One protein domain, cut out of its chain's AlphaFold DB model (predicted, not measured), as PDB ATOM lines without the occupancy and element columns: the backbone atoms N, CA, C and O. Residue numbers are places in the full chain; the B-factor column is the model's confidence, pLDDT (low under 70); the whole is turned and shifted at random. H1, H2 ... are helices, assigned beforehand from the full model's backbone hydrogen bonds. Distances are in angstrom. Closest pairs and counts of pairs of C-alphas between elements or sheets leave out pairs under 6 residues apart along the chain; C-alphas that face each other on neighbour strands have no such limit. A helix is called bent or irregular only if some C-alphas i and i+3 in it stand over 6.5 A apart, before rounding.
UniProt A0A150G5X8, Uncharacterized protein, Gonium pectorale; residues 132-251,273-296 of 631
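What this domain is: This is residues 132 to 251 and 273 to 296 of the 631 residues of an uncharacterized protein of Gonium pectorale (UniProt A0A150G5X8). A long helix, H5, runs along one side of the domain, and the short H6 sits in the middle, between H5 and H2, crossing both steeply. H1 and H3 turn off at the two ends of H2, while H4 and H7 lie near the first residues of H5. The printed part has 144 residues with seven named helices, H1 to H7 in order, and no named strand; the class is all helix. It is compact, with a radius of gyration of the C-alphas of 16.0 A, and spans 47 by 33 by 30 A.

Where its parts are: H1, residues 132 to 143, begins with C-alpha 132 at (-31.163, 20.538, -12.708) and is 17.2 A long. H2, residues 145 to 162, measures 25.4 A, and H3, residues 165 to 173, 11.8 A. H4 is residues 192 to 195. H5, residues 198 to 219, is the longest at 29.9 A and starts with C-alpha 198 at (-18.160, 54.867, 15.843); it is irregular, but only just, with C-alphas 216 and 219 6.54 A apart. H6, residues 235 to 243, measures 12.1 A. H7, residues 279 to 286, is 9.9 A long and ends with C-alpha 286 at (-17.856, 49.463, -2.179).

How they stand to each other: H2 and H5 are the hubs, touching three helices each. H1 and H2 touch only at the corner, closest at the C-alphas of Ile 141 and Gln 148, 4.9 A. H2 touches H3 with residues 159 to 162 alone, closest at the C-alphas of Arg 160 and Gln 168, 4.9 A; they are only just about perpendicular, at 73 degrees. H2 touches H6 with residues 149 to 157 alone, closest at the C-alphas of Ala 153 and Ala 241, 4.9 A, at a steep tilt of 65 degrees, opposite ways. H5 touches H6, closest at the C-alphas of His 215 and Pro 235, 5.7 A; the tilt of 68 degrees is only just steep. H5 touches H4 with residues 201 to 204 alone, closest at the C-alphas of Leu 192 and Val 201, 5.9 A. H5 and H7 only just touch, with 3 pairs of C-alphas within 8 A, closest Met 200 and Leu 280 at 6.6 A; the tilt is shallow, 28 degrees, the same way. The helix packing is mostly crossed, the helices that touch standing mostly at large angles to each other: of 4 pairs of helices that touch and have a tilt, leaving out H1 and H2, which touch only at the corner, 1 is at a shallow tilt. H1 and H5 are apart, as are H4 and H7. Every O i to N i+4 pair is within hydrogen-bond range in H3, H5, H6 and H7, against 7 of 8 in H1 and 12 of 14 in H2; H4 is too short for such a pair.

The domain as a whole: The two farthest C-alphas, of Ala 132 and Gln 196, are 48.7 A apart. Residues 252 to 272 are not printed, and C-alphas 251 and 273 are 13.7 A apart across the cut. The links H3 to H4 and H5 to H6 are long. Confidence is under 70 in residues 132 to 144 and 246 to 251; the mean pLDDT of the printed part is 88.4.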
ATOM      1  N   ALA A 132     -30.414  20.746 -13.944       42.62
ATOM      2  CA  ALA A 132     -31.163  20.538 -12.708       42.62
ATOM      3  C   ALA A 132     -30.386  20.934 -11.436       42.62
ATOM      4  O   ALA A 132     -30.960  21.558 -10.545       42.62
ATOM      5  N   GLY A 133     -29.090  20.611 -11.344       49.19
ATOM      6  CA  GLY A 133     -28.242  21.025 -10.219       49.19
ATOM      7  C   GLY A 133     -28.020  22.539 -10.202       49.19
ATOM      8  O   GLY A 133     -28.144  23.176  -9.156       49.19
ATOM      9  N   ALA A 134     -27.795  23.131 -11.378       53.28
ATOM     10  CA  ALA A 134     -27.710  24.581 -11.543       53.28
ATOM     11  C   ALA A 134     -29.012  25.284 -11.117       53.28
ATOM     12  O   ALA A 134     -28.979  26.299 -10.420       53.28
ATOM     13  N   GLN A 135     -30.159  24.720 -11.505       54.84
ATOM     14  CA  GLN A 135     -31.479  25.255 -11.191       54.84
ATOM     15  C   GLN A 135     -31.817  25.136  -9.698       54.84
ATOM     16  O   GLN A 135     -32.314  26.100  -9.122       54.84
ATOM     17  N   ALA A 136     -31.503  24.010  -9.049       50.50
ATOM     18  CA  ALA A 136     -31.743  23.813  -7.616       50.50
ATOM     19  C   ALA A 136     -30.913  24.772  -6.746       50.50
ATOM     20  O   ALA A 136     -31.442  25.382  -5.817       50.50
ATOM     21  N   VAL A 137     -29.633  24.967  -7.085       55.94
ATOM     22  CA  VAL A 137     -28.790  25.986  -6.439       55.94
ATOM     23  C   VAL A 137     -29.360  27.386  -6.699       55.94
ATOM     24  O   VAL A 137     -29.423  28.199  -5.781       55.94
ATOM     25  N   GLY A 138     -29.844  27.651  -7.916       58.19
ATOM     26  CA  GLY A 138     -30.498  28.908  -8.283       58.19
ATOM     27  C   GLY A 138     -31.763  29.231  -7.476       58.19
ATOM     28  O   GLY A 138     -31.935  30.381  -7.078       58.19
ATOM     29  N   GLU A 139     -32.634  28.255  -7.209       55.69
ATOM     30  CA  GLU A 139     -33.834  28.452  -6.377       55.69
ATOM     31  C   GLU A 139     -33.481  28.642  -4.893       55.69
ATOM     32  O   GLU A 139     -34.009  29.548  -4.254       55.69
ATOM     33  N   LEU A 140     -32.516  27.884  -4.355       52.56
ATOM     34  CA  LEU A 140     -32.067  28.041  -2.962       52.56
ATOM     35  C   LEU A 140     -31.463  29.427  -2.697       52.56
ATOM     36  O   LEU A 140     -31.690  30.022  -1.640       52.56
ATOM     37  N   ILE A 141     -30.705  29.945  -3.671       61.34
ATOM     38  CA  ILE A 141     -30.183  31.310  -3.647       61.34
ATOM     39  C   ILE A 141     -31.361  32.272  -3.433       61.34
ATOM     40  O   ILE A 141     -31.328  33.052  -2.486       61.34
ATOM     41  N   LYS A 142     -32.447  32.195  -4.210       63.72
ATOM     42  CA  LYS A 142     -33.550  33.177  -4.146       63.72
ATOM     43  C   LYS A 142     -34.173  33.348  -2.755       63.72
ATOM     44  O   LYS A 142     -34.451  34.486  -2.382       63.72
ATOM     45  N   ASP A 143     -34.327  32.273  -1.987       58.53
ATOM     46  CA  ASP A 143     -35.098  32.298  -0.734       58.53
ATOM     47  C   ASP A 143     -34.306  32.751   0.501       58.53
ATOM     48  O   ASP A 143     -34.893  33.019   1.552       58.53
ATOM     49  N   THR A 144     -32.977  32.866   0.407       68.25
ATOM     50  CA  THR A 144     -32.135  33.162   1.574       68.25
ATOM     51  C   THR A 144     -31.016  34.163   1.268       68.25
ATOM     52  O   THR A 144     -29.902  33.763   0.933       68.25
ATOM     53  N   PRO A 145     -31.269  35.483   1.401       71.31
ATOM     54  CA  PRO A 145     -30.352  36.527   0.934       71.31
ATOM     55  C   PRO A 145     -28.952  36.432   1.557       71.31
ATOM     56  O   PRO A 145     -27.964  36.641   0.857       71.31
ATOM     57  N   ASP A 146     -28.856  36.041   2.827       72.75
ATOM     58  CA  ASP A 146     -27.569  35.903   3.519       72.75
ATOM     59  C   ASP A 146     -26.754  34.717   2.974       72.75
ATOM     60  O   ASP A 146     -25.538  34.815   2.789       72.75
ATOM     61  N   TYR A 147     -27.422  33.611   2.627       83.12
ATOM     62  CA  TYR A 147     -26.762  32.463   2.005       83.12
ATOM     63  C   TYR A 147     -26.428  32.713   0.536       83.12
ATOM     64  O   TYR A 147     -25.483  32.101   0.046       83.12
ATOM     65  N   GLN A 148     -27.117  33.629  -0.159       84.44
ATOM     66  CA  GLN A 148     -26.725  34.012  -1.520       84.44
ATOM     67  C   GLN A 148     -25.274  34.465  -1.537       84.44
ATOM     68  O   GLN A 148     -24.483  33.925  -2.299       84.44
ATOM     69  N   ILE A 149     -24.914  35.415  -0.672       89.38
ATOM     70  CA  ILE A 149     -23.557  35.969  -0.616       89.38
ATOM     71  C   ILE A 149     -22.548  34.856  -0.321       89.38
ATOM     72  O   ILE A 149     -21.528  34.756  -1.001       89.38
ATOM     73  N   LEU A 150     -22.874  33.967   0.619       91.69
ATOM     74  CA  LEU A 150     -22.017  32.843   0.983       91.69
ATOM     75  C   LEU A 150     -21.806  31.848  -0.170       91.69
ATOM     76  O   LEU A 150     -20.665  31.540  -0.505       91.69
ATOM     77  N   ILE A 151     -22.885  31.361  -0.792       90.75
ATOM     78  CA  ILE A 151     -22.834  30.422  -1.932       90.75
ATOM     79  C   ILE A 151     -21.983  31.018  -3.045       90.75
ATOM     80  O   ILE A 151     -21.168  30.365  -3.690       90.75
ATOM     81  N   LEU A 152     -22.172  32.302  -3.262       91.44
ATOM     82  CA  LEU A 152     -21.526  33.025  -4.313       91.44
ATOM     83  C   LEU A 152     -20.034  33.300  -4.046       91.44
ATOM     84  O   LEU A 152     -19.253  33.306  -5.002       91.44
ATOM     85  N   ALA A 153     -19.643  33.511  -2.789       94.81
ATOM     86  CA  ALA A 153     -18.246  33.562  -2.366       94.81
ATOM     87  C   ALA A 153     -17.583  32.182  -2.484       94.81
ATOM     88  O   ALA A 153     -16.471  32.078  -2.998       94.81
ATOM     89  N   VAL A 154     -18.291  31.109  -2.114       95.00
ATOM     90  CA  VAL A 154     -17.857  29.717  -2.330       95.00
ATOM     91  C   VAL A 154     -17.591  29.448  -3.812       95.00
ATOM     92  O   VAL A 154     -16.534  28.923  -4.155       95.00
ATOM     93  N   LEU A 155     -18.505  29.855  -4.700       94.44
ATOM     94  CA  LEU A 155     -18.329  29.714  -6.147       94.44
ATOM     95  C   LEU A 155     -17.141  30.528  -6.669       94.44
ATOM     96  O   LEU A 155     -16.426  30.046  -7.542       94.44
ATOM     97  N   LEU A 156     -16.907  31.731  -6.138       95.69
ATOM     98  CA  LEU A 156     -15.755  32.554  -6.512       95.69
ATOM     99  C   LEU A 156     -14.431  31.902  -6.086       95.69
ATOM    100  O   LEU A 156     -13.502  31.822  -6.888       95.69
ATOM    101  N   LEU A 157     -14.356  31.391  -4.853       96.31
ATOM    102  CA  LEU A 157     -13.188  30.663  -4.348       96.31
ATOM    103  C   LEU A 157     -12.933  29.390  -5.157       96.31
ATOM    104  O   LEU A 157     -11.798  29.121  -5.555       96.31
ATOM    105  N   TRP A 158     -13.993  28.640  -5.458       96.00
ATOM    106  CA  TRP A 158     -13.907  27.460  -6.305       96.00
ATOM    107  C   TRP A 158     -13.439  27.822  -7.719       96.00
ATOM    108  O   TRP A 158     -12.507  27.202  -8.218       96.00
ATOM    109  N   ALA A 159     -14.003  28.856  -8.350       94.50
ATOM    110  CA  ALA A 159     -13.615  29.286  -9.694       94.50
ATOM    111  C   ALA A 159     -12.158  29.763  -9.748       94.50
ATOM    112  O   ALA A 159     -11.441  29.460 -10.701       94.50
ATOM    113  N   ARG A 160     -11.695  30.455  -8.702       95.56
ATOM    114  CA  ARG A 160     -10.299  30.884  -8.573       95.56
ATOM    115  C   ARG A 160      -9.335  29.703  -8.413       95.56
ATOM    116  O   ARG A 160      -8.236  29.769  -8.953       95.56
ATOM    117  N   LYS A 161      -9.714  28.654  -7.674       95.31
ATOM    118  CA  LYS A 161      -8.822  27.521  -7.362       95.31
ATOM    119  C   LYS A 161      -8.899  26.371  -8.373       95.31
ATOM    120  O   LYS A 161      -7.872  25.810  -8.736       95.31
ATOM    121  N   TYR A 162     -10.103  26.032  -8.819       94.56
ATOM    122  CA  TYR A 162     -10.413  24.857  -9.643       94.56
ATOM    123  C   TYR A 162     -11.162  25.195 -10.938       94.56
ATOM    124  O   TYR A 162     -11.402  24.307 -11.750       94.56
ATOM    125  N   GLY A 163     -11.551  26.457 -11.150       92.75
ATOM    126  CA  GLY A 163     -12.226  26.866 -12.379       92.75
ATOM    127  C   GLY A 163     -11.339  26.716 -13.617       92.75
ATOM    128  O   GLY A 163     -10.131  26.509 -13.526       92.75
ATOM    129  N   SER A 164     -11.941  26.850 -14.802       94.44
ATOM    130  CA  SER A 164     -11.197  26.856 -16.070       94.44
ATOM    131  C   SER A 164     -10.121  27.946 -16.094       94.44
ATOM    132  O   SER A 164     -10.288  28.972 -15.435       94.44
ATOM    133  N   THR A 165      -9.101  27.802 -16.942       94.88
ATOM    134  CA  THR A 165      -8.025  28.802 -17.104       94.88
ATOM    135  C   THR A 165      -8.557  30.221 -17.306       94.88
ATOM    136  O   THR A 165      -8.081  31.135 -16.651       94.88
ATOM    137  N   ALA A 166      -9.625  30.398 -18.095       93.88
ATOM    138  CA  ALA A 166     -10.262  31.701 -18.304       93.88
ATOM    139  C   ALA A 166     -10.797  32.344 -17.007       93.88
ATOM    140  O   ALA A 166     -10.693  33.552 -16.824       93.88
ATOM    141  N   TRP A 167     -11.347  31.545 -16.086       94.19
ATOM    142  CA  TRP A 167     -11.827  32.030 -14.787       94.19
ATOM    143  C   TRP A 167     -10.674  32.341 -13.842       94.19
ATOM    144  O   TRP A 167     -10.728  33.334 -13.125       94.19
ATOM    145  N   GLN A 168      -9.626  31.521 -13.854       94.19
ATOM    146  CA  GLN A 168      -8.428  31.769 -13.056       94.19
ATOM    147  C   GLN A 168      -7.724  33.053 -13.512       94.19
ATOM    148  O   GLN A 168      -7.398  33.895 -12.680       94.19
ATOM    149  N   GLU A 169      -7.568  33.238 -14.825       94.44
ATOM    150  CA  GLU A 169      -7.018  34.450 -15.439       94.44
ATOM    151  C   GLU A 169      -7.892  35.668 -15.145       94.44
ATOM    152  O   GLU A 169      -7.367  36.696 -14.727       94.44
ATOM    153  N   TYR A 170      -9.218  35.555 -15.270       95.31
ATOM    154  CA  TYR A 170     -10.137  36.630 -14.894       95.31
ATOM    155  C   TYR A 170      -9.983  37.016 -13.417       95.31
ATOM    156  O   TYR A 170      -9.810  38.189 -13.093       95.31
ATOM    157  N   CYS A 171      -9.995  36.034 -12.513       95.00
ATOM    158  CA  CYS A 171      -9.845  36.279 -11.083       95.00
ATOM    159  C   CYS A 171      -8.481  36.884 -10.728       95.00
ATOM    160  O   CYS A 171      -8.409  37.664  -9.785       95.00
ATOM    161  N   ALA A 172      -7.414  36.525 -11.444       94.19
ATOM    162  CA  ALA A 172      -6.072  37.041 -11.195       94.19
ATOM    163  C   ALA A 172      -5.820  38.419 -11.830       94.19
ATOM    164  O   ALA A 172      -5.070  39.208 -11.267       94.19
ATOM    165  N   ALA A 173      -6.409  38.697 -12.996       95.50
ATOM    166  CA  ALA A 173      -6.141  39.910 -13.767       95.50
ATOM    167  C   ALA A 173      -7.151  41.039 -13.520       95.50
ATOM    168  O   ALA A 173      -6.795  42.205 -13.661       95.50
ATOM    169  N   VAL A 174      -8.411  40.707 -13.213       94.69
ATOM    170  CA  VAL A 174      -9.514  41.685 -13.161       94.69
ATOM    171  C   VAL A 174      -9.964  41.978 -11.735       94.69
ATOM    172  O   VAL A 174     -10.365  43.104 -11.446       94.69
ATOM    173  N   LEU A 175      -9.941  40.985 -10.843       95.44
ATOM    174  CA  LEU A 175     -10.401  41.194  -9.473       95.44
ATOM    175  C   LEU A 175      -9.287  41.815  -8.625       95.44
ATOM    176  O   LEU A 175      -8.161  41.317  -8.659       95.44
ATOM    177  N   PRO A 176      -9.596  42.853  -7.830       95.06
ATOM    178  CA  PRO A 176      -8.608  43.461  -6.957       95.06
ATOM    179  C   PRO A 176      -8.120  42.441  -5.914       95.06
ATOM    180  O   PRO A 176      -8.918  41.651  -5.379       95.06
ATOM    181  N   PRO A 177      -6.812  42.424  -5.610       94.19
ATOM    182  CA  PRO A 177      -6.280  41.639  -4.510       94.19
ATOM    183  C   PRO A 177      -6.821  42.169  -3.171       94.19
ATOM    184  O   PRO A 177      -7.233  43.319  -3.054       94.19
ATOM    185  N   HIS A 178      -6.803  41.322  -2.138       92.31
ATOM    186  CA  HIS A 178      -7.305  41.657  -0.797       92.31
ATOM    187  C   HIS A 178      -6.850  43.025  -0.243       92.31
ATOM    188  O   HIS A 178      -7.730  43.780   0.160       92.31
ATOM    189  N   PRO A 179      -5.555  43.407  -0.269       92.62
ATOM    190  CA  PRO A 179      -5.114  44.694   0.280       92.62
ATOM    191  C   PRO A 179      -5.583  45.924  -0.516       92.62
ATOM    192  O   PRO A 179      -5.432  47.042  -0.037       92.62
ATOM    193  N   GLU A 180      -6.121  45.749  -1.727       94.19
ATOM    194  CA  GLU A 180      -6.657  46.854  -2.535       94.19
ATOM    195  C   GLU A 180      -8.156  47.089  -2.297       94.19
ATOM    196  O   GLU A 180      -8.716  48.073  -2.780       94.19
ATOM    197  N   LEU A 181      -8.827  46.203  -1.554       95.25
ATOM    198  CA  LEU A 181     -10.234  46.365  -1.212       95.25
ATOM    199  C   LEU A 181     -10.383  47.317  -0.023       95.25
ATOM    200  O   LEU A 181      -9.944  47.031   1.083       95.25
ATOM    201  N   SER A 182     -11.078  48.430  -0.244       95.69
ATOM    202  CA  SER A 182     -11.317  49.465   0.766       95.69
ATOM    203  C   SER A 182     -12.684  49.362   1.451       95.69
ATOM    204  O   SER A 182     -13.107  50.301   2.122       95.69
ATOM    205  N   CYS A 183     -13.437  48.273   1.262       96.12
ATOM    206  CA  CYS A 183     -14.719  48.097   1.952       96.12
ATOM    207  C   CYS A 183     -14.511  47.775   3.438       96.12
ATOM    208  O   CYS A 183     -13.490  47.195   3.802       96.12
ATOM    209  N   LEU A 184     -15.500  48.079   4.286       96.19
ATOM    210  CA  LEU A 184     -15.403  47.879   5.744       96.19
ATOM    211  C   LEU A 184     -14.967  46.463   6.163       96.19
ATOM    212  O   LEU A 184     -14.251  46.326   7.149       96.19
ATOM    213  N   LEU A 185     -15.358  45.438   5.400       95.88
ATOM    214  CA  LEU A 185     -15.002  44.035   5.640       95.88
ATOM    215  C   LEU A 185     -13.504  43.714   5.447       95.88
ATOM    216  O   LEU A 185     -13.054  42.639   5.838       95.88
ATOM    217  N   CYS A 186     -12.745  44.605   4.810       95.19
ATOM    218  CA  CYS A 186     -11.319  44.423   4.530       95.19
ATOM    219  C   CYS A 186     -10.416  45.265   5.441       95.19
ATOM    220  O   CYS A 186      -9.198  45.177   5.320       95.19
ATOM    221  N   TYR A 187     -10.983  46.045   6.368       94.75
ATOM    222  CA  TYR A 187     -10.190  46.795   7.340       94.75
ATOM    223  C   TYR A 187      -9.613  45.851   8.387       94.75
ATOM    224  O   TYR A 187     -10.341  45.219   9.151       94.75
ATOM    225  N   SER A 188      -8.295  45.799   8.505       91.69
ATOM    226  CA  SER A 188      -7.686  45.059   9.604       91.69
ATOM    227  C   SER A 188      -8.110  45.656  10.959       91.69
ATOM    228  O   SER A 188      -8.402  46.853  11.062       91.69
ATOM    229  N   PRO A 189      -8.106  44.870  12.053       88.94
ATOM    230  CA  PRO A 189      -8.408  45.391  13.387       88.94
ATOM    231  C   PRO A 189      -7.554  46.606  13.791       88.94
ATOM    232  O   PRO A 189      -8.018  47.448  14.556       88.94
ATOM    233  N   GLY A 190      -6.328  46.713  13.263       92.44
ATOM    234  CA  GLY A 190      -5.439  47.857  13.479       92.44
ATOM    235  C   GLY A 190      -5.817  49.112  12.683       92.44
ATOM    236  O   GLY A 190      -5.465  50.213  13.097       92.44
ATOM    237  N   GLU A 191      -6.561  48.970  11.586       93.81
ATOM    238  CA  GLU A 191      -7.033  50.080  10.748       93.81
ATOM    239  C   GLU A 191      -8.423  50.579  11.157       93.81
ATOM    240  O   GLU A 191      -8.802  51.689  10.791       93.81
ATOM    241  N   LEU A 192      -9.183  49.815  11.952       92.75
ATOM    242  CA  LEU A 192     -10.499  50.238  12.451       92.75
ATOM    243  C   LEU A 192     -10.496  51.625  13.128       92.75
ATOM    244  O   LEU A 192     -11.416  52.399  12.854       92.75
ATOM    245  N   PRO A 193      -9.488  52.016  13.940       92.62
ATOM    246  CA  PRO A 193      -9.425  53.365  14.506       92.62
ATOM    247  C   PRO A 193      -9.367  54.483  13.452       92.62
ATOM    248  O   PRO A 193      -9.760  55.613  13.741       92.62
ATOM    249  N   ALA A 194      -8.923  54.187  12.224       93.69
ATOM    250  CA  ALA A 194      -8.864  55.158  11.132       93.69
ATOM    251  C   ALA A 194     -10.248  55.514  10.564       93.69
ATOM    252  O   ALA A 194     -10.377  56.546   9.908       93.69
ATOM    253  N   LEU A 195     -11.290  54.716  10.836       92.75
ATOM    254  CA  LEU A 195     -12.646  54.984  10.349       92.75
ATOM    255  C   LEU A 195     -13.300  56.205  11.018       92.75
ATOM    256  O   LEU A 195     -14.275  56.710  10.471       92.75
ATOM    257  N   GLN A 196     -12.759  56.704  12.144       91.88
ATOM    258  CA  GLN A 196     -13.181  57.877  12.947       91.88
ATOM    259  C   GLN A 196     -14.636  57.883  13.464       91.88
ATOM    260  O   GLN A 196     -14.901  58.410  14.543       91.88
ATOM    261  N   LEU A 197     -15.584  57.298  12.733       91.44
ATOM    262  CA  LEU A 197     -17.005  57.262  13.031       91.44
ATOM    263  C   LEU A 197     -17.356  55.966  13.782       91.44
ATOM    264  O   LEU A 197     -17.202  54.879  13.220       91.44
ATOM    265  N   PRO A 198     -17.885  56.049  15.021       92.12
ATOM    266  CA  PRO A 198     -18.160  54.867  15.843       92.12
ATOM    267  C   PRO A 198     -19.060  53.828  15.163       92.12
ATOM    268  O   PRO A 198     -18.773  52.638  15.204       92.12
ATOM    269  N   HIS A 199     -20.104  54.271  14.459       91.00
ATOM    270  CA  HIS A 199     -21.035  53.368  13.777       91.00
ATOM    271  C   HIS A 199     -20.393  52.616  12.595       91.00
ATOM    272  O   HIS A 199     -20.802  51.498  12.294       91.00
ATOM    273  N   MET A 200     -19.365  53.180  11.945       94.50
ATOM    274  CA  MET A 200     -18.598  52.471  10.910       94.50
ATOM    275  C   MET A 200     -17.712  51.391  11.526       94.50
ATOM    276  O   MET A 200     -17.615  50.298  10.976       94.50
ATOM    277  N   VAL A 201     -17.100  51.676  12.679       95.50
ATOM    278  CA  VAL A 201     -16.296  50.699  13.431       95.50
ATOM    279  C   VAL A 201     -17.167  49.536  13.910       95.50
ATOM    280  O   VAL A 201     -16.772  48.375  13.781       95.50
ATOM    281  N   GLU A 202     -18.362  49.828  14.425       93.75
ATOM    282  CA  GLU A 202     -19.336  48.815  14.845       93.75
ATOM    283  C   GLU A 202     -19.784  47.931  13.674       93.75
ATOM    284  O   GLU A 202     -19.806  46.704  13.797       93.75
ATOM    285  N   GLU A 203     -20.107  48.533  12.527       94.69
ATOM    286  CA  GLU A 203     -20.531  47.790  11.340       94.69
ATOM    287  C   GLU A 203     -19.384  46.966  10.737       94.69
ATOM    288  O   GLU A 203     -19.581  45.794  10.420       94.69
ATOM    289  N   ALA A 204     -18.166  47.512  10.662       95.62
ATOM    290  CA  ALA A 204     -16.981  46.763  10.240       95.62
ATOM    291  C   ALA A 204     -16.724  45.555  11.153       95.62
ATOM    292  O   ALA A 204     -16.504  44.443  10.679       95.62
ATOM    293  N   SER A 205     -16.821  45.744  12.473       94.38
ATOM    294  CA  SER A 205     -16.662  44.659  13.451       94.38
ATOM    295  C   SER A 205     -17.706  43.558  13.246       94.38
ATOM    296  O   SER A 205     -17.359  42.378  13.193       94.38
ATOM    297  N   ARG A 206     -18.974  43.935  13.035       94.44
ATOM    298  CA  ARG A 206     -20.063  42.993  12.743       94.44
ATOM    299  C   ARG A 206     -19.806  42.198  11.461       94.44
ATOM    300  O   ARG A 206     -20.031  40.988  11.442       94.44
ATOM    301  N   GLN A 207     -19.333  42.858  10.404       94.44
ATOM    302  CA  GLN A 207     -18.999  42.206   9.138       94.44
ATOM    303  C   GLN A 207     -17.824  41.232   9.292       94.44
ATOM    304  O   GLN A 207     -17.907  40.109   8.793       94.44
ATOM    305  N   HIS A 208     -16.779  41.601  10.039       94.62
ATOM    306  CA  HIS A 208     -15.667  40.697  10.345       94.62
ATOM    307  C   HIS A 208     -16.110  39.473  11.139       94.62
ATOM    308  O   HIS A 208     -15.720  38.355  10.800       94.62
ATOM    309  N   ASP A 209     -16.933  39.650  12.171       95.06
ATOM    310  CA  ASP A 209     -17.426  38.532  12.976       95.06
ATOM    311  C   ASP A 209     -18.286  37.581  12.142       95.06
ATOM    312  O   ASP A 209     -18.130  36.359  12.230       95.06
ATOM    313  N   TRP A 210     -19.126  38.126  11.260       94.44
ATOM    314  CA  TRP A 210     -19.888  37.322  10.310       94.44
ATOM    315  C   TRP A 210     -18.984  36.567   9.327       94.44
ATOM    316  O   TRP A 210     -19.177  35.367   9.126       94.44
ATOM    317  N   ALA A 211     -17.964  37.215   8.757       95.19
ATOM    318  CA  ALA A 211     -17.029  36.566   7.840       95.19
ATOM    319  C   ALA A 211     -16.194  35.474   8.527       95.19
ATOM    320  O   ALA A 211     -16.000  34.401   7.954       95.19
ATOM    321  N   ARG A 212     -15.762  35.691   9.777       95.88
ATOM    322  CA  ARG A 212     -15.087  34.669  10.595       95.88
ATOM    323  C   ARG A 212     -16.006  33.490  10.887       95.88
ATOM    324  O   ARG A 212     -15.582  32.344  10.741       95.88
ATOM    325  N   TRP A 213     -17.257  33.752  11.264       95.50
ATOM    326  CA  TRP A 213     -18.253  32.702  11.468       95.50
ATOM    327  C   TRP A 213     -18.489  31.907  10.178       95.50
ATOM    328  O   TRP A 213     -18.476  30.674  10.205       95.50
ATOM    329  N   ALA A 214     -18.640  32.594   9.043       95.00
ATOM    330  CA  ALA A 214     -18.830  31.975   7.738       95.00
ATOM    331  C   ALA A 214     -17.623  31.115   7.338       95.00
ATOM    332  O   ALA A 214     -17.790  29.979   6.884       95.00
ATOM    333  N   HIS A 215     -16.411  31.620   7.572       97.06
ATOM    334  CA  HIS A 215     -15.176  30.880   7.363       97.06
ATOM    335  C   HIS A 215     -15.135  29.611   8.221       97.06
ATOM    336  O   HIS A 215     -15.062  28.512   7.676       97.06
ATOM    337  N   ALA A 216     -15.244  29.740   9.544       96.31
ATOM    338  CA  ALA A 216     -15.118  28.616  10.470       96.31
ATOM    339  C   ALA A 216     -16.194  27.538  10.251       96.31
ATOM    340  O   ALA A 216     -15.893  26.344  10.324       96.31
ATOM    341  N   THR A 217     -17.427  27.965   9.962       91.69
ATOM    342  CA  THR A 217     -18.592  27.079   9.827       91.69
ATOM    343  C   THR A 217     -18.646  26.407   8.459       91.69
ATOM    344  O   THR A 217     -18.948  25.218   8.373       91.69
ATOM    345  N   TRP A 218     -18.351  27.138   7.380       93.75
ATOM    346  CA  TRP A 218     -18.639  26.673   6.022       93.75
ATOM    347  C   TRP A 218     -17.389  26.473   5.175       93.75
ATOM    348  O   TRP A 218     -17.238  25.405   4.592       93.75
ATOM    349  N   ILE A 219     -16.507  27.469   5.100       96.44
ATOM    350  CA  ILE A 219     -15.496  27.557   4.029       96.44
ATOM    351  C   ILE A 219     -14.140  26.959   4.427       96.44
ATOM    352  O   ILE A 219     -13.422  26.462   3.558       96.44
ATOM    353  N   SER A 220     -13.800  26.987   5.717       97.12
ATOM    354  CA  SER A 220     -12.496  26.568   6.232       97.12
ATOM    355  C   SER A 220     -12.133  25.159   5.770       97.12
ATOM    356  O   SER A 220     -12.877  24.203   6.009       97.12
ATOM    357  N   SER A 221     -10.946  25.009   5.182       96.56
ATOM    358  CA  SER A 221     -10.393  23.701   4.810       96.56
ATOM    359  C   SER A 221     -10.146  22.779   6.013       96.56
ATOM    360  O   SER A 221     -10.020  21.570   5.836       96.56
ATOM    361  N   ALA A 222     -10.062  23.319   7.234       96.88
ATOM    362  CA  ALA A 222      -9.803  22.537   8.443       96.88
ATOM    363  C   ALA A 222     -11.100  22.103   9.143       96.88
ATOM    364  O   ALA A 222     -11.269  20.925   9.464       96.88
ATOM    365  N   SER A 223     -12.021  23.042   9.374       95.00
ATOM    366  CA  SER A 223     -13.218  22.820  10.202       95.00
ATOM    367  C   SER A 223     -14.544  22.985   9.467       95.00
ATOM    368  O   SER A 223     -15.575  22.562   9.988       95.00
ATOM    369  N   GLY A 224     -14.536  23.580   8.275       92.81
ATOM    370  CA  GLY A 224     -15.749  23.961   7.565       92.81
ATOM    371  C   GLY A 224     -16.589  22.764   7.120       92.81
ATOM    372  O   GLY A 224     -16.097  21.643   6.912       92.81
ATOM    373  N   ALA A 225     -17.883  23.004   6.923       85.94
ATOM    374  CA  ALA A 225     -18.781  22.043   6.296       85.94
ATOM    375  C   ALA A 225     -18.289  21.653   4.892       85.94
ATOM    376  O   ALA A 225     -18.336  20.479   4.550       85.94
ATOM    377  N   LEU A 226     -17.720  22.604   4.139       90.50
ATOM    378  CA  LEU A 226     -17.180  22.413   2.789       90.50
ATOM    379  C   LEU A 226     -15.673  22.116   2.779       90.50
ATOM    380  O   LEU A 226     -15.008  22.285   1.753       90.50
ATOM    381  N   ARG A 227     -15.102  21.668   3.904       94.00
ATOM    382  CA  ARG A 227     -13.656  21.423   4.041       94.00
ATOM    383  C   ARG A 227     -13.078  20.492   2.976       94.00
ATOM    384  O   ARG A 227     -11.909  20.624   2.627       94.00
ATOM    385  N   ARG A 228     -13.878  19.570   2.423       91.31
ATOM    386  CA  ARG A 228     -13.424  18.639   1.374       91.31
ATOM    387  C   ARG A 228     -13.049  19.352   0.078       91.31
ATOM    388  O   ARG A 228     -12.215  18.844  -0.662       91.31
ATOM    389  N   LEU A 229     -13.640  20.517  -0.180       92.38
ATOM    390  CA  LEU A 229     -13.298  21.357  -1.323       92.38
ATOM    391  C   LEU A 229     -11.984  22.118  -1.103       92.38
ATOM    392  O   LEU A 229     -11.390  22.591  -2.071       92.38
ATOM    393  N   GLY A 230     -11.520  22.249   0.146       95.50
ATOM    394  CA  GLY A 230     -10.296  22.969   0.493       95.50
ATOM    395  C   GLY A 230     -10.273  24.385  -0.086       95.50
ATOM    396  O   GLY A 230      -9.335  24.729  -0.801       95.50
ATOM    397  N   LEU A 231     -11.348  25.158   0.091       95.25
ATOM    398  CA  LEU A 231     -11.546  26.426  -0.623       95.25
ATOM    399  C   LEU A 231     -10.650  27.547  -0.095       95.25
ATOM    400  O   LEU A 231     -10.052  28.266  -0.893       95.25
ATOM    401  N   ALA A 232     -10.565  27.694   1.227       96.94
ATOM    402  CA  ALA A 232      -9.732  28.698   1.870       96.94
ATOM    403  C   ALA A 232      -9.201  28.190   3.212       96.94
ATOM    404  O   ALA A 232      -9.959  27.689   4.047       96.94
ATOM    405  N   ASP A 233      -7.901  28.373   3.420       96.56
ATOM    406  CA  ASP A 233      -7.226  28.042   4.678       96.56
ATOM    407  C   ASP A 233      -7.251  29.221   5.662       96.56
ATOM    408  O   ASP A 233      -7.193  29.016   6.870       96.56
ATOM    409  N   ASP A 234      -7.386  30.444   5.139       96.69
ATOM    410  CA  ASP A 234      -7.328  31.696   5.890       96.69
ATOM    411  C   ASP A 234      -8.691  32.426   5.862       96.69
ATOM    412  O   ASP A 234      -9.308  32.530   4.785       96.69
ATOM    413  N   PRO A 235      -9.192  32.941   7.003       96.31
ATOM    414  CA  PRO A 235     -10.346  33.835   7.026       96.31
ATOM    415  C   PRO A 235     -10.202  35.078   6.133       96.31
ATOM    416  O   PRO A 235     -11.215  35.511   5.588       96.31
ATOM    417  N   GLU A 236      -9.002  35.618   5.903       95.69
ATOM    418  CA  GLU A 236      -8.794  36.787   5.024       95.69
ATOM    419  C   GLU A 236      -9.191  36.493   3.572       95.69
ATOM    420  O   GLU A 236      -9.849  37.294   2.908       95.69
ATOM    421  N   VAL A 237      -8.891  35.287   3.081       96.38
ATOM    422  CA  VAL A 237      -9.297  34.842   1.737       96.38
ATOM    423  C   VAL A 237     -10.821  34.708   1.643       96.38
ATOM    424  O   VAL A 237     -11.415  34.949   0.590       96.38
ATOM    425  N   THR A 238     -11.471  34.352   2.752       96.62
ATOM    426  CA  THR A 238     -12.935  34.301   2.831       96.62
ATOM    427  C   THR A 238     -13.538  35.703   2.856       96.62
ATOM    428  O   THR A 238     -14.472  35.964   2.100       96.62
ATOM    429  N   ALA A 239     -12.979  36.615   3.656       95.94
ATOM    430  CA  ALA A 239     -13.378  38.018   3.694       95.94
ATOM    431  C   ALA A 239     -13.226  38.676   2.315       95.94
ATOM    432  O   ALA A 239     -14.174  39.292   1.840       95.94
ATOM    433  N   TRP A 240     -12.113  38.431   1.612       95.94
ATOM    434  CA  TRP A 240     -11.913  38.845   0.218       95.94
ATOM    435  C   TRP A 240     -13.049  38.372  -0.696       95.94
ATOM    436  O   TRP A 240     -13.640  39.171  -1.417       95.94
ATOM    437  N   ALA A 241     -13.393  37.081  -0.665       96.50
ATOM    438  CA  ALA A 241     -14.425  36.541  -1.549       96.50
ATOM    439  C   ALA A 241     -15.825  37.102  -1.242       96.50
ATOM    440  O   ALA A 241     -16.629  37.293  -2.157       96.50
ATOM    441  N   LEU A 242     -16.104  37.377   0.035       95.31
ATOM    442  CA  LEU A 242     -17.327  38.039   0.487       95.31
ATOM    443  C   LEU A 242     -17.347  39.529   0.099       95.31
ATOM    444  O   LEU A 242     -18.396  40.044  -0.276       95.31
ATOM    445  N   ALA A 243     -16.199  40.207   0.134       94.88
ATOM    446  CA  ALA A 243     -16.044  41.622  -0.199       94.88
ATOM    447  C   ALA A 243     -16.141  41.896  -1.705       94.88
ATOM    448  O   ALA A 243     -16.862  42.799  -2.126       94.88
ATOM    449  N   VAL A 244     -15.485  41.075  -2.536       93.06
ATOM    450  CA  VAL A 244     -15.563  41.161  -4.009       93.06
ATOM    451  C   VAL A 244     -17.006  41.064  -4.493       93.06
ATOM    452  O   VAL A 244     -17.350  41.546  -5.577       93.06
ATOM    453  N   ARG A 245     -17.869  40.431  -3.697       80.69
ATOM    454  CA  ARG A 245     -19.227  40.175  -4.102       80.69
ATOM    455  C   ARG A 245     -20.249  40.692  -3.113       80.69
ATOM    456  O   ARG A 245     -20.678  39.976  -2.214       80.69
ATOM    457  N   LYS A 246     -20.835  41.834  -3.459       67.06
ATOM    458  CA  LYS A 246     -22.191  42.147  -3.011       67.06
ATOM    459  C   LYS A 246     -23.228  41.958  -4.112       67.06
ATOM    460  O   LYS A 246     -22.977  42.278  -5.277       67.06
ATOM    461  N   PRO A 247     -24.382  41.357  -3.767       55.19
ATOM    462  CA  PRO A 247     -25.393  40.970  -4.728       55.19
ATOM    463  C   PRO A 247     -25.980  42.232  -5.347       55.19
ATOM    464  O   PRO A 247     -26.729  42.977  -4.716       55.19
ATOM    465  N   ASN A 248     -25.664  42.457  -6.618       56.19
ATOM    466  CA  ASN A 248     -26.454  43.364  -7.423       56.19
ATOM    467  C   ASN A 248     -27.812  42.674  -7.619       56.19
ATOM    468  O   ASN A 248     -27.915  41.721  -8.392       56.19
ATOM    469  N   ARG A 249     -28.836  43.089  -6.854       62.03
ATOM    470  CA  ARG A 249     -30.158  42.425  -6.767       62.03
ATOM    471  C   ARG A 249     -30.890  42.279  -8.114       62.03
ATOM    472  O   ARG A 249     -31.908  41.603  -8.175       62.03
ATOM    473  N   ASN A 250     -30.367  42.865  -9.190       57.22
ATOM    474  CA  ASN A 250     -31.053  43.025 -10.468       57.22
ATOM    475  C   ASN A 250     -30.415  42.252 -11.637       57.22
ATOM    476  O   ASN A 250     -30.568  42.662 -12.786       57.22
ATOM    477  N   ALA A 251     -29.700  41.149 -11.394       54.53
ATOM    478  CA  ALA A 251     -29.163  40.326 -12.480       54.53
ATOM    479  C   ALA A 251     -30.282  39.526 -13.185       54.53
ATOM    480  O   ALA A 251     -30.493  38.345 -12.919       54.53
ATOM    481  N   TYR A 273     -24.387  53.301  -8.350       87.19
ATOM    482  CA  TYR A 273     -24.548  52.160  -7.444       87.19
ATOM    483  C   TYR A 273     -25.841  52.228  -6.605       87.19
ATOM    484  O   TYR A 273     -26.142  51.314  -5.829       87.19
ATOM    485  N   GLY A 274     -26.638  53.278  -6.807       84.75
ATOM    486  CA  GLY A 274     -27.952  53.505  -6.227       84.75
ATOM    487  C   GLY A 274     -27.992  54.828  -5.471       84.75
ATOM    488  O   GLY A 274     -27.398  54.939  -4.405       84.75
ATOM    489  N   PHE A 275     -28.775  55.790  -5.973       83.00
ATOM    490  CA  PHE A 275     -28.959  57.116  -5.359       83.00
ATOM    491  C   PHE A 275     -29.515  57.126  -3.926       83.00
ATOM    492  O   PHE A 275     -29.475  58.165  -3.283       83.00
ATOM    493  N   ASN A 276     -30.047  56.005  -3.432       88.19
ATOM    494  CA  ASN A 276     -30.681  55.911  -2.114       88.19
ATOM    495  C   ASN A 276     -29.777  55.252  -1.063       88.19
ATOM    496  O   ASN A 276     -30.293  54.668  -0.114       88.19
ATOM    497  N   ARG A 277     -28.454  55.273  -1.263       92.50
ATOM    498  CA  ARG A 277     -27.496  54.643  -0.351       92.50
ATOM    499  C   ARG A 277     -26.780  55.678   0.501       92.50
ATOM    500  O   ARG A 277     -26.245  56.653  -0.027       92.50
ATOM    501  N   SER A 278     -26.731  55.444   1.809       93.19
ATOM    502  CA  SER A 278     -25.916  56.268   2.713       93.19
ATOM    503  C   SER A 278     -24.421  56.025   2.476       93.19
ATOM    504  O   SER A 278     -24.019  54.993   1.941       93.19
ATOM    505  N   SER A 279     -23.565  56.951   2.893       93.62
ATOM    506  CA  SER A 279     -22.109  56.794   2.843       93.62
ATOM    507  C   SER A 279     -21.632  55.634   3.711       93.62
ATOM    508  O   SER A 279     -20.642  54.999   3.361       93.62
ATOM    509  N   LEU A 280     -22.358  55.294   4.784       94.12
ATOM    510  CA  LEU A 280     -22.110  54.070   5.547       94.12
ATOM    511  C   LEU A 280     -22.306  52.830   4.668       94.12
ATOM    512  O   LEU A 280     -21.428  51.975   4.623       94.12
ATOM    513  N   GLU A 281     -23.424  52.747   3.945       93.56
ATOM    514  CA  GLU A 281     -23.696  51.636   3.025       93.56
ATOM    515  C   GLU A 281     -22.710  51.610   1.854       93.56
ATOM    516  O   GLU A 281     -22.251  50.540   1.466       93.56
ATOM    517  N   LEU A 282     -22.346  52.772   1.299       94.50
ATOM    518  CA  LEU A 282     -21.359  52.853   0.221       94.50
ATOM    519  C   LEU A 282     -19.970  52.406   0.690       94.50
ATOM    520  O   LEU A 282     -19.306  51.649  -0.017       94.50
ATOM    521  N   MET A 283     -19.554  52.785   1.899       95.44
ATOM    522  CA  MET A 283     -18.285  52.329   2.462       95.44
ATOM    523  C   MET A 283     -18.325  50.835   2.795       95.44
ATOM    524  O   MET A 283     -17.383  50.101   2.500       95.44
ATOM    525  N   ALA A 284     -19.425  50.369   3.387       94.25
ATOM    526  CA  ALA A 284     -19.642  48.964   3.712       94.25
ATOM    527  C   ALA A 284     -19.633  48.070   2.468       94.25
ATOM    528  O   ALA A 284     -19.197  46.919   2.541       94.25
ATOM    529  N   ASP A 285     -20.148  48.564   1.344       92.94
ATOM    530  CA  ASP A 285     -20.359  47.750   0.150       92.94
ATOM    531  C   ASP A 285     -19.263  47.901  -0.901       92.94
ATOM    532  O   ASP A 285     -18.931  46.926  -1.570       92.94
ATOM    533  N   TYR A 286     -18.724  49.106  -1.058       94.06
ATOM    534  CA  TYR A 286     -17.856  49.463  -2.179       94.06
ATOM    535  C   TYR A 286     -16.545  50.122  -1.751       94.06
ATOM    536  O   TYR A 286     -15.676  50.329  -2.592       94.06
ATOM    537  N   GLY A 287     -16.396  50.467  -0.469       95.00
ATOM    538  CA  GLY A 287     -15.177  51.085   0.038       95.00
ATOM    539  C   GLY A 287     -14.948  52.520  -0.429       95.00
ATOM    540  O   GLY A 287     -13.801  52.947  -0.561       95.00
ATOM    541  N   PHE A 288     -16.024  53.262  -0.698       95.06
ATOM    542  CA  PHE A 288     -15.959  54.697  -0.958       95.06
ATOM    543  C   PHE A 288     -17.123  55.436  -0.294       95.06
ATOM    544  O   PHE A 288     -18.154  54.852   0.029       95.06
ATOM    545  N   VAL A 289     -16.967  56.749  -0.137       94.50
ATOM    546  CA  VAL A 289     -18.019  57.663   0.327       94.50
ATOM    547  C   VAL A 289     -18.241  58.758  -0.706       94.50
ATOM    548  O   VAL A 289     -17.333  59.097  -1.468       94.50
ATOM    549  N   THR A 290     -19.446  59.324  -0.738       92.75
ATOM    550  CA  THR A 290     -19.753  60.450  -1.628       92.75
ATOM    551  C   THR A 290     -19.757  61.736  -0.814       92.75
ATOM    552  O   THR A 290     -20.433  61.828   0.207       92.75
ATOM    553  N   ALA A 291     -19.006  62.744  -1.255       92.62
ATOM    554  CA  ALA A 291     -19.036  64.052  -0.610       92.62
ATOM    555  C   ALA A 291     -20.447  64.655  -0.710       92.62
ATOM    556  O   ALA A 291     -21.039  64.658  -1.788       92.62
ATOM    557  N   ALA A 292     -20.963  65.169   0.409       90.31
ATOM    558  CA  ALA A 292     -22.315  65.725   0.505       90.31
ATOM    559  C   ALA A 292     -23.416  64.751   0.038       90.31
ATOM    560  O   ALA A 292     -24.374  65.157  -0.621       90.31
ATOM    561  N   ASN A 293     -23.280  63.464   0.375       92.19
ATOM    562  CA  ASN A 293     -24.308  62.476   0.083       92.19
ATOM    563  C   ASN A 293     -25.637  62.881   0.760       92.19
ATOM    564  O   ASN A 293     -25.697  62.939   1.992       92.19
ATOM    565  N   PRO A 294     -26.719  63.142   0.001       89.88
ATOM    566  CA  PRO A 294     -27.997  63.565   0.577       89.88
ATOM    567  C   PRO A 294     -28.623  62.497   1.487       89.88
ATOM    568  O   PRO A 294     -29.479  62.818   2.314       89.88
ATOM    569  N   CYS A 295     -28.193  61.238   1.368       90.25
ATOM    570  CA  CYS A 295     -28.659  60.136   2.204       90.25
ATOM    571  C   CYS A 295     -27.987  60.079   3.588       90.25
ATOM    572  O   CYS A 295     -28.510  59.397   4.465       90.25
ATOM    573  N   ASP A 296     -26.898  60.817   3.832       88.50
ATOM    574  CA  ASP A 296     -26.197  60.808   5.131       88.50
ATOM    575  C   ASP A 296     -26.968  61.536   6.238       88.50
ATOM    576  O   ASP A 296     -26.688  61.353   7.417       88.50
TER     577      ASP A 296